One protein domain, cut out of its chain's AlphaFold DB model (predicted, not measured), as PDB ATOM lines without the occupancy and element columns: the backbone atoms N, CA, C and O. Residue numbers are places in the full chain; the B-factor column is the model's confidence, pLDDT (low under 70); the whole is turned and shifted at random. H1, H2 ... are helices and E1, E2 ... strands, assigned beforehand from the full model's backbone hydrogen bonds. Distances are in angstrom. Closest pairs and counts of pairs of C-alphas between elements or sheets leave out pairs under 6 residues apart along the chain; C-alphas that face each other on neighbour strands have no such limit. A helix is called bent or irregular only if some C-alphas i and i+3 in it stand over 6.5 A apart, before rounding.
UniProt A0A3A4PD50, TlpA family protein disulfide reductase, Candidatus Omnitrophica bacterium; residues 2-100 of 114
ATOM      1  N   GLY A   2      31.121  98.017  31.066       77.94
ATOM      2  CA  GLY A   2      30.606  97.933  29.688       77.94
ATOM      3  C   GLY A   2      30.551  96.517  29.096       77.94
ATOM      4  O   GLY A   2      29.523  96.142  28.545       77.94
ATOM      5  N   SER A   3      31.589  95.695  29.291       84.75
ATOM      6  CA  SER A   3      31.606  94.308  28.794       84.75
ATOM      7  C   SER A   3      30.497  93.437  29.401       84.75
ATOM      8  O   SER A   3      29.783  92.763  28.666       84.75
ATOM      9  N   LEU A   4      30.288  93.489  30.722       90.19
ATOM     10  CA  LEU A   4      29.213  92.745  31.397       90.19
ATOM     11  C   LEU A   4      27.822  93.248  30.999       90.19
ATOM     12  O   LEU A   4      26.920  92.446  30.774       90.19
ATOM     13  N   GLN A   5      27.655  94.564  30.855       92.56
ATOM     14  CA  GLN A   5      26.403  95.150  30.381       92.56
ATOM     15  C   GLN A   5      26.066  94.686  28.956       92.56
ATOM     16  O   GLN A   5      24.915  94.373  28.665       92.56
ATOM     17  N   GLN A   6      27.059  94.601  28.070       91.62
ATOM     18  CA  GLN A   6      26.855  94.088  26.717       91.62
ATOM     19  C   GLN A   6      26.487  92.603  26.717       91.62
ATOM     20  O   GLN A   6      25.552  92.221  26.015       91.62
ATOM     21  N   LEU A   7      27.176  91.777  27.515       92.12
ATOM     22  CA  LEU A   7      26.835  90.359  27.666       92.12
ATOM     23  C   LEU A   7      25.398  90.189  28.171       92.12
ATOM     24  O   LEU A   7      24.639  89.410  27.604       92.12
ATOM     25  N   TYR A   8      25.001  90.965  29.181       93.81
ATOM     26  CA  TYR A   8      23.629  90.960  29.678       93.81
ATOM     27  C   TYR A   8      22.627  91.292  28.570       93.81
ATOM     28  O   TYR A   8      21.718  90.510  28.311       93.81
ATOM     29  N   THR A   9      22.808  92.417  27.874       94.00
ATOM     30  CA  THR A   9      21.870  92.839  26.826       94.00
ATOM     31  C   THR A   9      21.766  91.815  25.694       94.00
ATOM     32  O   THR A   9      20.666  91.589  25.199       94.00
ATOM     33  N   GLN A  10      22.878  91.191  25.295       93.75
ATOM     34  CA  GLN A  10      22.914  90.248  24.172       93.75
ATOM     35  C   GLN A  10      22.384  88.854  24.518       93.75
ATOM     36  O   GLN A  10      21.820  88.186  23.654       93.75
ATOM     37  N   PHE A  11      22.583  88.396  25.755       94.56
ATOM     38  CA  PHE A  11      22.361  86.993  26.114       94.56
ATOM     39  C   PHE A  11      21.264  86.766  27.159       94.56
ATOM     40  O   PHE A  11      20.940  85.607  27.430       94.56
ATOM     41  N   LYS A  12      20.640  87.822  27.704       93.81
ATOM     42  CA  LYS A  12      19.532  87.694  28.673       93.81
ATOM     43  C   LYS A  12      18.387  86.806  28.173       93.81
ATOM     44  O   LYS A  12      17.880  85.983  28.926       93.81
ATOM     45  N   ASP A  13      18.053  86.900  26.887       93.88
ATOM     46  CA  ASP A  13      16.965  86.127  26.271       93.88
ATOM     47  C   ASP A  13      17.422  84.723  25.830       93.88
ATOM     48  O   ASP A  13      16.613  83.882  25.446       93.88
ATOM     49  N   LYS A  14      18.727  84.436  25.942       93.81
ATOM     50  CA  LYS A  14      19.345  83.132  25.656       93.81
ATOM     51  C   LYS A  14      19.657  82.334  26.928       93.81
ATOM     52  O   LYS A  14      20.441  81.387  26.899       93.81
ATOM     53  N   GLY A  15      19.041  82.706  28.053       91.38
ATOM     54  CA  GLY A  15      19.180  82.009  29.332       91.38
ATOM     55  C   GLY A  15      20.450  82.355  30.113       91.38
ATOM     56  O   GLY A  15      20.818  81.600  31.011       91.38
ATOM     57  N   VAL A  16      21.118  83.468  29.790       95.12
ATOM     58  CA  VAL A  16      22.253  83.983  30.570       95.12
ATOM     59  C   VAL A  16      21.763  85.029  31.561       95.12
ATOM     60  O   VAL A  16      21.069  85.974  31.197       95.12
ATOM     61  N   VAL A  17      22.175  84.894  32.818       95.12
ATOM     62  CA  VAL A  17      21.946  85.901  33.857       95.12
ATOM     63  C   VAL A  17      23.271  86.575  34.179       95.12
ATOM     64  O   VAL A  17      24.275  85.907  34.406       95.12
ATOM     65  N   VAL A  18      23.258  87.906  34.223       95.19
ATOM     66  CA  VAL A  18      24.339  88.698  34.815       95.19
ATOM     67  C   VAL A  18      23.810  89.263  36.123       95.19
ATOM     68  O   VAL A  18      22.752  89.890  36.139       95.19
ATOM     69  N   LEU A  19      24.534  89.013  37.209       95.06
ATOM     70  CA  LEU A  19      24.196  89.474  38.547       95.06
ATOM     71  C   LEU A  19      25.409  90.190  39.129       95.06
ATOM     72  O   LEU A  19      26.469  89.586  39.280       95.06
ATOM     73  N   GLY A  20      25.254  91.474  39.440       93.75
ATOM     74  CA  GLY A  20      26.251  92.193  40.223       93.75
ATOM     75  C   GLY A  20      26.041  91.949  41.713       93.75
ATOM     76  O   GLY A  20      24.904  91.874  42.183       93.75
ATOM     77  N   PHE A  21      27.136  91.828  42.454       92.44
ATOM     78  CA  PHE A  21      27.119  91.625  43.897       92.44
ATOM     79  C   PHE A  21      28.088  92.599  44.558       92.44
ATOM     80  O   PHE A  21      29.259  92.664  44.185       92.44
ATOM     81  N   ASN A  22      27.588  93.361  45.524       91.56
ATOM     82  CA  ASN A  22      28.364  94.307  46.305       91.56
ATOM     83  C   ASN A  22      28.180  93.993  47.794       91.56
ATOM     84  O   ASN A  22      27.046  93.889  48.259       91.56
ATOM     85  N   SER A  23      29.282  93.846  48.529       89.69
ATOM     86  CA  SER A  23      29.256  93.612  49.979       89.69
ATOM     87  C   SER A  23      29.917  94.718  50.800       89.69
ATOM     88  O   SER A  23      30.012  94.593  52.021       89.69
ATOM     89  N   ALA A  24      30.397  95.780  50.145       86.38
ATOM     90  CA  ALA A  24      31.349  96.719  50.732       86.38
ATOM     91  C   ALA A  24      30.862  98.174  50.749       86.38
ATOM     92  O   ALA A  24      31.151  98.895  51.703       86.38
ATOM     93  N   ASP A  25      30.149  98.617  49.712       89.75
ATOM     94  CA  ASP A  25      29.833 100.033  49.534       89.75
ATOM     95  C   ASP A  25      28.577 100.462  50.300       89.75
ATOM     96  O   ASP A  25      27.643  99.689  50.527       89.75
ATOM     97  N   ASP A  26      28.512 101.756  50.626       94.06
ATOM     98  CA  ASP A  26      27.250 102.376  51.017       94.06
ATOM     99  C   ASP A  26      26.233 102.287  49.868       94.06
ATOM    100  O   ASP A  26      26.558 102.465  48.689       94.06
ATOM    101  N   LYS A  27      24.961 102.075  50.221       93.62
ATOM    102  CA  LYS A  27      23.879 101.904  49.249       93.62
ATOM    103  C   LYS A  27      23.773 103.063  48.263       93.62
ATOM    104  O   LYS A  27      23.502 102.826  47.086       93.62
ATOM    105  N   LYS A  28      23.945 104.305  48.720       96.12
ATOM    106  CA  LYS A  28      23.861 105.474  47.844       96.12
ATOM    107  C   LYS A  28      25.018 105.477  46.847       96.12
ATOM    108  O   LYS A  28      24.773 105.674  45.663       96.12
ATOM    109  N   ILE A  29      26.236 105.198  47.314       95.12
ATOM    110  CA  ILE A  29      27.436 105.127  46.467       95.12
ATOM    111  C   ILE A  29      27.264 104.052  45.386       95.12
ATOM    112  O   ILE A  29      27.492 104.324  44.208       95.12
ATOM    113  N   ALA A  30      26.788 102.862  45.762       93.69
ATOM    114  CA  ALA A  30      26.540 101.777  44.816       93.69
ATOM    115  C   ALA A  30      25.487 102.152  43.754       93.69
ATOM    116  O   ALA A  30      25.663 101.864  42.569       93.69
ATOM    117  N   ILE A  31      24.394 102.813  44.160       95.06
ATOM    118  CA  ILE A  31      23.343 103.267  43.238       95.06
ATOM    119  C   ILE A  31      23.869 104.329  42.272       95.06
ATOM    120  O   ILE A  31      23.657 104.195  41.067       95.06
ATOM    121  N   ASP A  32      24.559 105.350  42.780       96.75
ATOM    122  CA  ASP A  32      25.103 106.429  41.952       96.75
ATOM    123  C   ASP A  32      26.075 105.859  40.909       96.75
ATOM    124  O   ASP A  32      25.941 106.145  39.719       96.75
ATOM    125  N   PHE A  33      26.961 104.943  41.316       92.69
ATOM    126  CA  PHE A  33      27.881 104.260  40.406       92.69
ATOM    127  C   PHE A  33      27.153 103.507  39.282       92.69
ATOM    128  O   PHE A  33      27.554 103.586  38.118       92.69
ATOM    129  N   MET A  34      26.077 102.777  39.604       94.31
ATOM    130  CA  MET A  34      25.285 102.058  38.600       94.31
ATOM    131  C   MET A  34      24.632 103.012  37.596       94.31
ATOM    132  O   MET A  34      24.660 102.734  36.394       94.31
ATOM    133  N   ILE A  35      24.079 104.132  38.072       95.50
ATOM    134  CA  ILE A  35      23.459 105.158  37.223       95.50
ATOM    135  C   ILE A  35      24.506 105.774  36.291       95.50
ATOM    136  O   ILE A  35      24.297 105.812  35.078       95.50
ATOM    137  N   GLU A  36      25.646 106.199  36.836       95.62
ATOM    138  CA  GLU A  36      26.739 106.822  36.079       95.62
ATOM    139  C   GLU A  36      27.305 105.903  34.989       95.62
ATOM    140  O   GLU A  36      27.701 106.371  33.921       95.62
ATOM    141  N   ASN A  37      27.310 104.589  35.228       91.94
ATOM    142  CA  ASN A  37      27.847 103.595  34.297       91.94
ATOM    143  C   ASN A  37      26.781 102.928  33.409       91.94
ATOM    144  O   ASN A  37      27.116 102.019  32.644       91.94
ATOM    145  N   GLY A  38      25.511 103.344  33.498       94.31
ATOM    146  CA  GLY A  38      24.418 102.787  32.694       94.31
ATOM    147  C   GLY A  38      24.171 101.293  32.939       94.31
ATOM    148  O   GLY A  38      23.838 100.554  32.011       94.31
ATOM    149  N   VAL A  39      24.377 100.834  34.173       94.62
ATOM    150  CA  VAL A  39      24.181  99.433  34.562       94.62
ATOM    151  C   VAL A  39      22.688  99.134  34.679       94.62
ATOM    152  O   VAL A  39      21.963  99.810  35.401       94.62
ATOM    153  N   THR A  40      22.229  98.099  33.976       94.88
ATOM    154  CA  THR A  40      20.808  97.701  33.926       94.88
ATOM    155  C   THR A  40      20.564  96.233  34.263       94.88
ATOM    156  O   THR A  40      19.411  95.830  34.412       94.88
ATOM    157  N   TYR A  41      21.617  95.425  34.401       95.50
ATOM    158  CA  TYR A  41      21.468  94.077  34.939       95.50
ATOM    159  C   TYR A  41      21.153  94.122  36.448       95.50
ATOM    160  O   TYR A  41      21.490  95.103  37.118       95.50
ATOM    161  N   PRO A  42      20.505  93.087  37.010       95.75
ATOM    162  CA  PRO A  42      20.216  93.023  38.440       95.75
ATOM    163  C   PRO A  42      21.479  93.124  39.302       95.75
ATOM    164  O   PRO A  42      22.499  92.500  39.007       95.75
ATOM    165  N   ASN A  43      21.397  93.882  40.393       95.50
ATOM    166  CA  ASN A  43      22.476  94.032  41.368       95.50
ATOM    167  C   ASN A  43      21.946  93.781  42.783       95.50
ATOM    168  O   ASN A  43      20.838  94.203  43.119       95.50
ATOM    169  N   ILE A  44      22.751  93.112  43.605       95.06
ATOM    170  CA  ILE A  44      22.495  92.863  45.025       95.06
ATOM    171  C   ILE A  44      23.518  93.643  45.845       95.06
ATOM    172  O   ILE A  44      24.708  93.635  45.532       95.06
ATOM    173  N   LEU A  45      23.036  94.286  46.908       94.31
ATOM    174  CA  LEU A  45      23.860  94.850  47.969       94.31
ATOM    175  C   LEU A  45      23.583  94.065  49.253       94.31
ATOM    176  O   LEU A  45      22.473  94.143  49.782       94.31
ATOM    177  N   ASP A  46      24.572  93.318  49.726       92.94
ATOM    178  CA  ASP A  46      24.491  92.525  50.951       92.94
ATOM    179  C   ASP A  46      25.817  92.615  51.708       92.94
ATOM    180  O   ASP A  46      26.803  91.964  51.367       92.94
ATOM    181  N   SER A  47      25.836  93.463  52.734       90.62
ATOM    182  CA  SER A  47      26.995  93.691  53.596       90.62
ATOM    183  C   SER A  47      26.977  92.817  54.857       90.62
ATOM    184  O   SER A  47      27.609  93.179  55.849       90.62
ATOM    185  N   SER A  48      26.210  91.719  54.872       92.44
ATOM    186  CA  SER A  48      26.196  90.771  55.992       92.44
ATOM    187  C   SER A  48      27.534  90.042  56.151       92.44
ATOM    188  O   SER A  48      28.336  89.929  55.217       92.44
ATOM    189  N   ASP A  49      27.781  89.509  57.347       90.25
ATOM    190  CA  ASP A  49      28.973  88.701  57.611       90.25
ATOM    191  C   ASP A  49      28.966  87.417  56.766       90.25
ATOM    192  O   ASP A  49      30.012  86.964  56.297       90.25
ATOM    193  N   GLU A  50      27.786  86.848  56.510       90.56
ATOM    194  CA  GLU A  50      27.601  85.682  55.650       90.56
ATOM    195  C   GLU A  50      28.012  85.966  54.202       90.56
ATOM    196  O   GLU A  50      28.753  85.170  53.616       90.56
ATOM    197  N   ALA A  51      27.573  87.099  53.647       88.19
ATOM    198  CA  ALA A  51      27.940  87.560  52.311       88.19
ATOM    199  C   ALA A  51      29.452  87.775  52.174       88.19
ATOM    200  O   ALA A  51      30.081  87.259  51.245       88.19
ATOM    201  N   ASN A  52      30.050  88.479  53.135       84.81
ATOM    202  CA  ASN A  52      31.490  88.711  53.155       84.81
ATOM    203  C   ASN A  52      32.263  87.388  53.247       84.81
ATOM    204  O   ASN A  52      33.176  87.139  52.461       84.81
ATOM    205  N   ARG A  53      31.847  86.470  54.130       84.94
ATOM    206  CA  ARG A  53      32.458  85.137  54.244       84.94
ATOM    207  C   ARG A  53      32.320  84.317  52.962       84.94
ATOM    208  O   ARG A  53      33.200  83.505  52.681       84.94
ATOM    209  N   ALA A  54      31.228  84.469  52.213       82.25
ATOM    210  CA  ALA A  54      31.049  83.797  50.931       82.25
ATOM    211  C   ALA A  54      32.041  84.322  49.886       82.25
ATOM    212  O   ALA A  54      32.734  83.511  49.278       82.25
ATOM    213  N   ILE A  55      32.189  85.644  49.730       78.88
ATOM    214  CA  ILE A  55      33.173  86.226  48.799       78.88
ATOM    215  C   ILE A  55      34.590  85.756  49.144       78.88
ATOM    216  O   ILE A  55      35.288  85.228  48.279       78.88
ATOM    217  N   TYR A  56      34.990  85.860  50.415       76.19
ATOM    218  CA  TYR A  56      36.344  85.497  50.847       76.19
ATOM    219  C   TYR A  56      36.687  84.016  50.640       76.19
ATOM    220  O   TYR A  56      37.854  83.679  50.469       76.19
ATOM    221  N   GLN A  57      35.699  83.113  50.634       75.44
ATOM    222  CA  GLN A  57      35.941  81.694  50.342       75.44
ATOM    223  C   GLN A  57      36.379  81.454  48.895       75.44
ATOM    224  O   GLN A  57      37.111  80.498  48.632       75.44
ATOM    225  N   TYR A  58      35.927  82.297  47.964       66.25
ATOM    226  CA  TYR A  58      36.217  82.157  46.539       66.25
ATOM    227  C   TYR A  58      37.331  83.087  46.047       66.25
ATOM    228  O   TYR A  58      37.797  82.910  44.915       66.25
ATOM    229  N   GLU A  59      37.813  84.008  46.891       66.38
ATOM    230  CA  GLU A  59      39.098  84.695  46.718       66.38
ATOM    231  C   GLU A  59      40.242  83.681  46.842       66.38
ATOM    232  O   GLU A  59      40.915  83.518  47.861       66.38
ATOM    233  N   THR A  60      40.436  82.910  45.781       53.88
ATOM    234  CA  THR A  60      41.517  81.936  45.719       53.88
ATOM    235  C   THR A  60      42.839  82.656  45.466       53.88
ATOM    236  O   THR A  60      42.917  83.594  44.670       53.88
ATOM    237  N   MET A  61      43.890  82.162  46.132       48.69
ATOM    238  CA  MET A  61      45.308  82.544  45.993       48.69
ATOM    239  C   MET A  61      45.823  83.719  46.844       48.69
ATOM    240  O   MET A  61      46.928  84.195  46.593       48.69
ATOM    241  N   GLY A  62      45.098  84.170  47.875       52.19
ATOM    242  CA  GLY A  62      45.592  85.250  48.750       52.19
ATOM    243  C   GLY A  62      45.706  86.605  48.041       52.19
ATOM    244  O   GLY A  62      46.434  87.489  48.489       52.19
ATOM    245  N   MET A  63      44.996  86.751  46.921       51.97
ATOM    246  CA  MET A  63      44.828  87.993  46.186       51.97
ATOM    247  C   MET A  63      43.374  88.440  46.350       51.97
ATOM    248  O   MET A  63      42.487  87.839  45.755       51.97
ATOM    249  N   SER A  64      43.130  89.497  47.124       60.97
ATOM    250  CA  SER A  64      41.853  90.217  47.080       60.97
ATOM    251  C   SER A  64      41.963  91.290  46.003       60.97
ATOM    252  O   SER A  64      42.657  92.294  46.184       60.97
ATOM    253  N   ALA A  65      41.333  91.068  44.851       64.81
ATOM    254  CA  ALA A  65      41.243  92.068  43.794       64.81
ATOM    255  C   ALA A  65      39.785  92.245  43.367       64.81
ATOM    256  O   ALA A  65      39.120  91.305  42.942       64.81
ATOM    257  N   VAL A  66      39.300  93.480  43.458       75.88
ATOM    258  CA  VAL A  66      37.966  93.869  42.996       75.88
ATOM    259  C   VAL A  66      38.108  94.569  41.635       75.88
ATOM    260  O   VAL A  66      38.994  95.415  41.484       75.88
ATOM    261  N   PRO A  67      37.258  94.272  40.633       83.69
ATOM    262  CA  PRO A  67      36.198  93.259  40.643       83.69
ATOM    263  C   PRO A  67      36.722  91.827  40.442       83.69
ATOM    264  O   PRO A  67      37.769  91.623  39.832       83.69
ATOM    265  N   MET A  68      35.928  90.846  40.879       85.75
ATOM    266  CA  MET A  68      36.081  89.426  40.554       85.75
ATOM    267  C   MET A  68      34.828  88.958  39.812       85.75
ATOM    268  O   MET A  68      33.713  89.272  40.225       85.75
ATOM    269  N   THR A  69      34.992  88.239  38.701       88.69
ATOM    270  CA  THR A  69      33.862  87.687  37.936       88.69
ATOM    271  C   THR A  69      33.946  86.170  37.902       88.69
ATOM    272  O   THR A  69      35.006  85.617  37.619       88.69
ATOM    273  N   TYR A  70      32.812  85.513  38.138       90.06
ATOM    274  CA  TYR A  70      32.645  84.072  37.985       90.06
ATOM    275  C   TYR A  70      31.628  83.790  36.888       90.06
ATOM    276  O   TYR A  70      30.603  84.467  36.792       90.06
ATOM    277  N   VAL A  71      31.886  82.751  36.100       92.62
ATOM    278  CA  VAL A  71      30.880  82.150  35.227       92.62
ATOM    279  C   VAL A  71      30.484  80.813  35.827       92.62
ATOM    280  O   VAL A  71      31.333  79.947  36.040       92.62
ATOM    281  N   ILE A  72      29.193  80.665  36.103       93.62
ATOM    282  CA  ILE A  72      28.611  79.481  36.732       93.62
ATOM    283  C   ILE A  72      27.745  78.774  35.685       93.62
ATOM    284  O   ILE A  72      26.925  79.419  35.028       93.62
ATOM    285  N   ASP A  73      27.962  77.473  35.492       95.62
ATOM    286  CA  ASP A  73      27.179  76.653  34.564       95.62
ATOM    287  C   ASP A  73      25.790  76.285  35.127       95.62
ATOM    288  O   ASP A  73      25.424  76.640  36.251       95.62
ATOM    289  N   LYS A  74      24.977  75.588  34.324       94.06
ATOM    290  CA  LYS A  74      23.600  75.217  34.702       94.06
ATOM    291  C   LYS A  74      23.557  74.181  35.826       94.06
ATOM    292  O   LYS A  74      22.536  74.043  36.494       94.06
ATOM    293  N   GLU A  75      24.656  73.471  36.038       95.81
ATOM    294  CA  GLU A  75      24.865  72.497  37.099       95.81
ATOM    295  C   GLU A  75      25.385  73.147  38.395       95.81
ATOM    296  O   GLU A  75      25.587  72.449  39.391       95.81
ATOM    297  N   GLY A  76      25.584  74.471  38.405       92.88
ATOM    298  CA  GLY A  76      26.027  75.233  39.569       92.88
ATOM    299  C   GLY A  76      27.536  75.176  39.819       92.88
ATOM    300  O   GLY A  76      27.979  75.449  40.934       92.88
ATOM    301  N   LYS A  77      28.340  74.805  38.817       92.88
ATOM    302  CA  LYS A  77      29.802  74.729  38.921       92.88
ATOM    303  C   LYS A  77      30.453  75.959  38.302       92.88
ATOM    304  O   LYS A  77      29.984  76.504  37.309       92.88
ATOM    305  N   ILE A  78      31.578  76.381  38.879       91.19
ATOM    306  CA  ILE A  78      32.387  77.474  38.330       91.19
ATOM    307  C   ILE A  78      33.103  76.960  37.076       91.19
ATOM    308  O   ILE A  78      33.968  76.091  37.162       91.19
ATOM    309  N   ALA A  79      32.734  77.505  35.920       92.81
ATOM    310  CA  ALA A  79      33.325  77.181  34.625       92.81
ATOM    311  C   ALA A  79      34.525  78.076  34.276       92.81
ATOM    312  O   ALA A  79      35.401  77.663  33.515       92.81
ATOM    313  N   GLU A  80      34.543  79.305  34.799       91.38
ATOM    314  CA  GLU A  80      35.628  80.272  34.623       91.38
ATOM    315  C   GLU A  80      35.605  81.327  35.735       91.38
ATOM    316  O   GLU A  80      34.541  81.617  36.294       91.38
ATOM    317  N   ALA A  81      36.765  81.912  36.036       87.88
ATOM    318  CA  ALA A  81      36.894  82.945  37.054       87.88
ATOM    319  C   ALA A  81      38.059  83.898  36.730       87.88
ATOM    320  O   ALA A  81      39.155  83.441  36.411       87.88
ATOM    321  N   TRP A  82      37.861  85.217  36.832       86.50
ATOM    322  CA  TRP A  82      38.944  86.183  36.595       86.50
ATOM    323  C   TRP A  82      38.846  87.454  37.441       86.50
ATOM    324  O   TRP A  82      37.759  87.973  37.711       86.50
ATOM    325  N   TYR A  83      40.023  87.986  37.781       82.69
ATOM    326  CA  TYR A  83      40.188  89.253  38.486       82.69
ATOM    327  C   TYR A  83      40.279  90.451  37.536       82.69
ATOM    328  O   TYR A  83      40.755  90.366  36.398       82.69
ATOM    329  N   GLY A  84      39.894  91.609  38.066       78.00
ATOM    330  CA  GLY A  84      40.016  92.902  37.421       78.00
ATOM    331  C   GLY A  84      39.092  93.070  36.218       78.00
ATOM    332  O   GLY A  84      38.201  92.274  35.924       78.00
ATOM    333  N   TYR A  85      39.338  94.134  35.465       72.88
ATOM    334  CA  TYR A  85      38.588  94.451  34.249       72.88
ATOM    335  C   TYR A  85      39.103  93.692  33.010       72.88
ATOM    336  O   TYR A  85      38.751  94.045  31.888       72.88
ATOM    337  N   GLY A  86      39.945  92.668  33.204       58.56
ATOM    338  CA  GLY A  86      40.640  91.931  32.141       58.56
ATOM    339  C   GLY A  86      39.750  91.015  31.296       58.56
ATOM    340  O   GLY A  86      40.164  90.590  30.219       58.56
ATOM    341  N   GLY A  87      38.516  90.746  31.734       66.00
ATOM    342  CA  GLY A  87      37.514  90.057  30.924       66.00
ATOM    343  C   GLY A  87      37.027  90.952  29.787       66.00
ATOM    344  O   GLY A  87      36.140  91.793  29.975       66.00
ATOM    345  N   SER A  88      37.597  90.772  28.594       72.44
ATOM    346  CA  SER A  88      37.031  91.361  27.381       72.44
ATOM    347  C   SER A  88      35.629  90.789  27.142       72.44
ATOM    348  O   SER A  88      35.319  89.668  27.548       72.44
ATOM    349  N   GLN A  89      34.766  91.542  26.455       82.31
ATOM    350  CA  GLN A  89      33.462  91.028  26.018       82.31
ATOM    351  C   GLN A  89      33.620  89.691  25.272       82.31
ATOM    352  O   GLN A  89      32.851  88.761  25.503       82.31
ATOM    353  N   GLN A  90      34.663  89.578  24.442       87.94
ATOM    354  CA  GLN A  90      34.967  88.362  23.694       87.94
ATOM    355  C   GLN A  90      35.291  87.178  24.608       87.94
ATOM    356  O   GLN A  90      34.776  86.093  24.380       87.94
ATOM    357  N   HIS A  91      36.066  87.389  25.676       89.94
ATOM    358  CA  HIS A  91      36.364  86.330  26.641       89.94
ATOM    359  C   HIS A  91      35.077  85.759  27.257       89.94
ATOM    360  O   HIS A  91      34.895  84.545  27.313       89.94
ATOM    361  N   GLY A  92      34.135  86.632  27.634       90.19
ATOM    362  CA  GLY A  92      32.808  86.215  28.093       90.19
ATOM    363  C   GLY A  92      32.042  85.411  27.040       90.19
ATOM    364  O   GLY A  92      31.519  84.342  27.343       90.19
ATOM    365  N   ILE A  93      32.021  85.886  25.792       92.88
ATOM    366  CA  ILE A  93      31.374  85.194  24.664       92.88
ATOM    367  C   ILE A  93      31.975  83.797  24.452       92.88
ATOM    368  O   ILE A  93      31.228  82.834  24.280       92.88
ATOM    369  N   ASP A  94      33.299  83.662  24.503       93.44
ATOM    370  CA  ASP A  94      33.988  82.388  24.288       93.44
ATOM    371  C   ASP A  94      33.599  81.351  25.353       93.44
ATOM    372  O   ASP A  94      33.355  80.182  25.037       93.44
ATOM    373  N   ILE A  95      33.465  81.784  26.611       93.94
ATOM    374  CA  ILE A  95      33.000  80.920  27.703       93.94
ATOM    375  C   ILE A  95      31.535  80.534  27.493       93.94
ATOM    376  O   ILE A  95      31.205  79.354  27.593       93.94
ATOM    377  N   LEU A  96      30.659  81.490  27.166       94.06
ATOM    378  CA  LEU A  96      29.241  81.213  26.914       94.06
ATOM    379  C   LEU A  96      29.066  80.209  25.767       94.06
ATOM    380  O   LEU A  96      28.295  79.258  25.893       94.06
ATOM    381  N   LYS A  97      29.851  80.348  24.695       94.69
ATOM    382  CA  LYS A  97      29.887  79.393  23.585       94.69
ATOM    383  C   LYS A  97      30.331  78.003  24.040       94.69
ATOM    384  O   LYS A  97      29.704  77.012  23.671       94.69
ATOM    385  N   ARG A  98      31.385  77.910  24.862       95.31
ATOM    386  CA  ARG A  98      31.849  76.642  25.460       95.31
ATOM    387  C   ARG A  98      30.765  75.983  26.322       95.31
ATOM    388  O   ARG A  98      30.685  74.760  26.347       95.31
ATOM    389  N   LEU A  99      29.923  76.782  26.976       95.44
ATOM    390  CA  LEU A  99      28.780  76.331  27.779       95.44
ATOM    391  C   LEU A  99      27.510  76.050  26.953       95.44
ATOM    392  O   LEU A  99      26.450  75.782  27.519       95.44
ATOM    393  N   GLY A 100      27.594  76.092  25.620       94.50
ATOM    394  CA  GLY A 100      26.482  75.761  24.729       94.50
ATOM    395  C   GLY A 100      25.422  76.857  24.605       94.50
ATOM    396  O   GLY A 100      24.322  76.582  24.128       94.50
TER     397      GLY A 100
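This is residues 2 to 100 of the 114 residues of the protein "TlpA family protein disulfide reductase" of Candidatus Omnitrophica bacterium (UniProt A0A3A4PD50). Two small two-stranded sheets, the parallel pair E1 and E2 and the antiparallel hairpin E3 and E4, stand apart inside a loose setting of four helices. H2 lies over one face of E1 and E2, and H4 lies over one face of the hairpin with H1 beside it; along the longest axis H2 and H3 are toward one end, H1 and H4 toward the other. The printed part has 99 residues, in the order H1 E1 H2 E2 H3 E3 E4 H4, and its class is mixed, helices and strands. It is compact, with a radius of gyration of the C-alphas of 13.9 A and spans of 36 by 32 by 23 A.

H1, residues 2 to 14, begins at C-alpha 2 (30.606, 97.933, 29.688) and spans 19.0 A; it is irregular, with C-alphas 10 and 13 at 7.5 A. E1, residues 20 to 22, spans 6.8 A, H2, residues 27 to 36, 14.3 A, and E2, residues 43 to 45, 6.8 A. H3, residues 49 to 58, spans 14.8 A. E3, residues 68 to 72, spans 13.0 A, and E4, residues 78 to 83, 14.1 A. H4, residues 89 to 98, spans 14.5 A and ends at C-alpha 98 (31.849, 76.642, 25.460).

H1, with residues 3 to 7 alone, touches H4 at a shallow tilt of 32 degrees, the same way; the closest C-alphas, of Ser 3 and Gln 89, are 4.7 A apart. E1, H2 and E2 form a strand-helix-strand unit, two parallel neighbour strands with a helix between, whose crossover is right-handed; N 22 and O 44 are 2.9 A apart, within hydrogen-bond range. The closest C-alphas of H2 and E2, of Lys 27 and Leu 45, are 7.2 A apart. E1 and H3 are near each other, with 5 pairs of C-alphas within 10 A. In the hairpin E3 and E4, N 71 and O 80 are 2.9 A apart. The closest C-alphas of E4 and H4, of Glu 80 and Ile 95, are 7.4 A apart. Every O i to N i+4 pair is within hydrogen-bond range in H2 and H4, against 7 of 9 in H1 and 5 of 6 in H3.

The two C-alphas farthest apart, of Lys 28 and Gly 100, are 37.7 A apart. The printed part has no cut, and no link is long. The mean pLDDT of the printed part is 87.4, with residues 58 to 65 and 86 to 87 under 70.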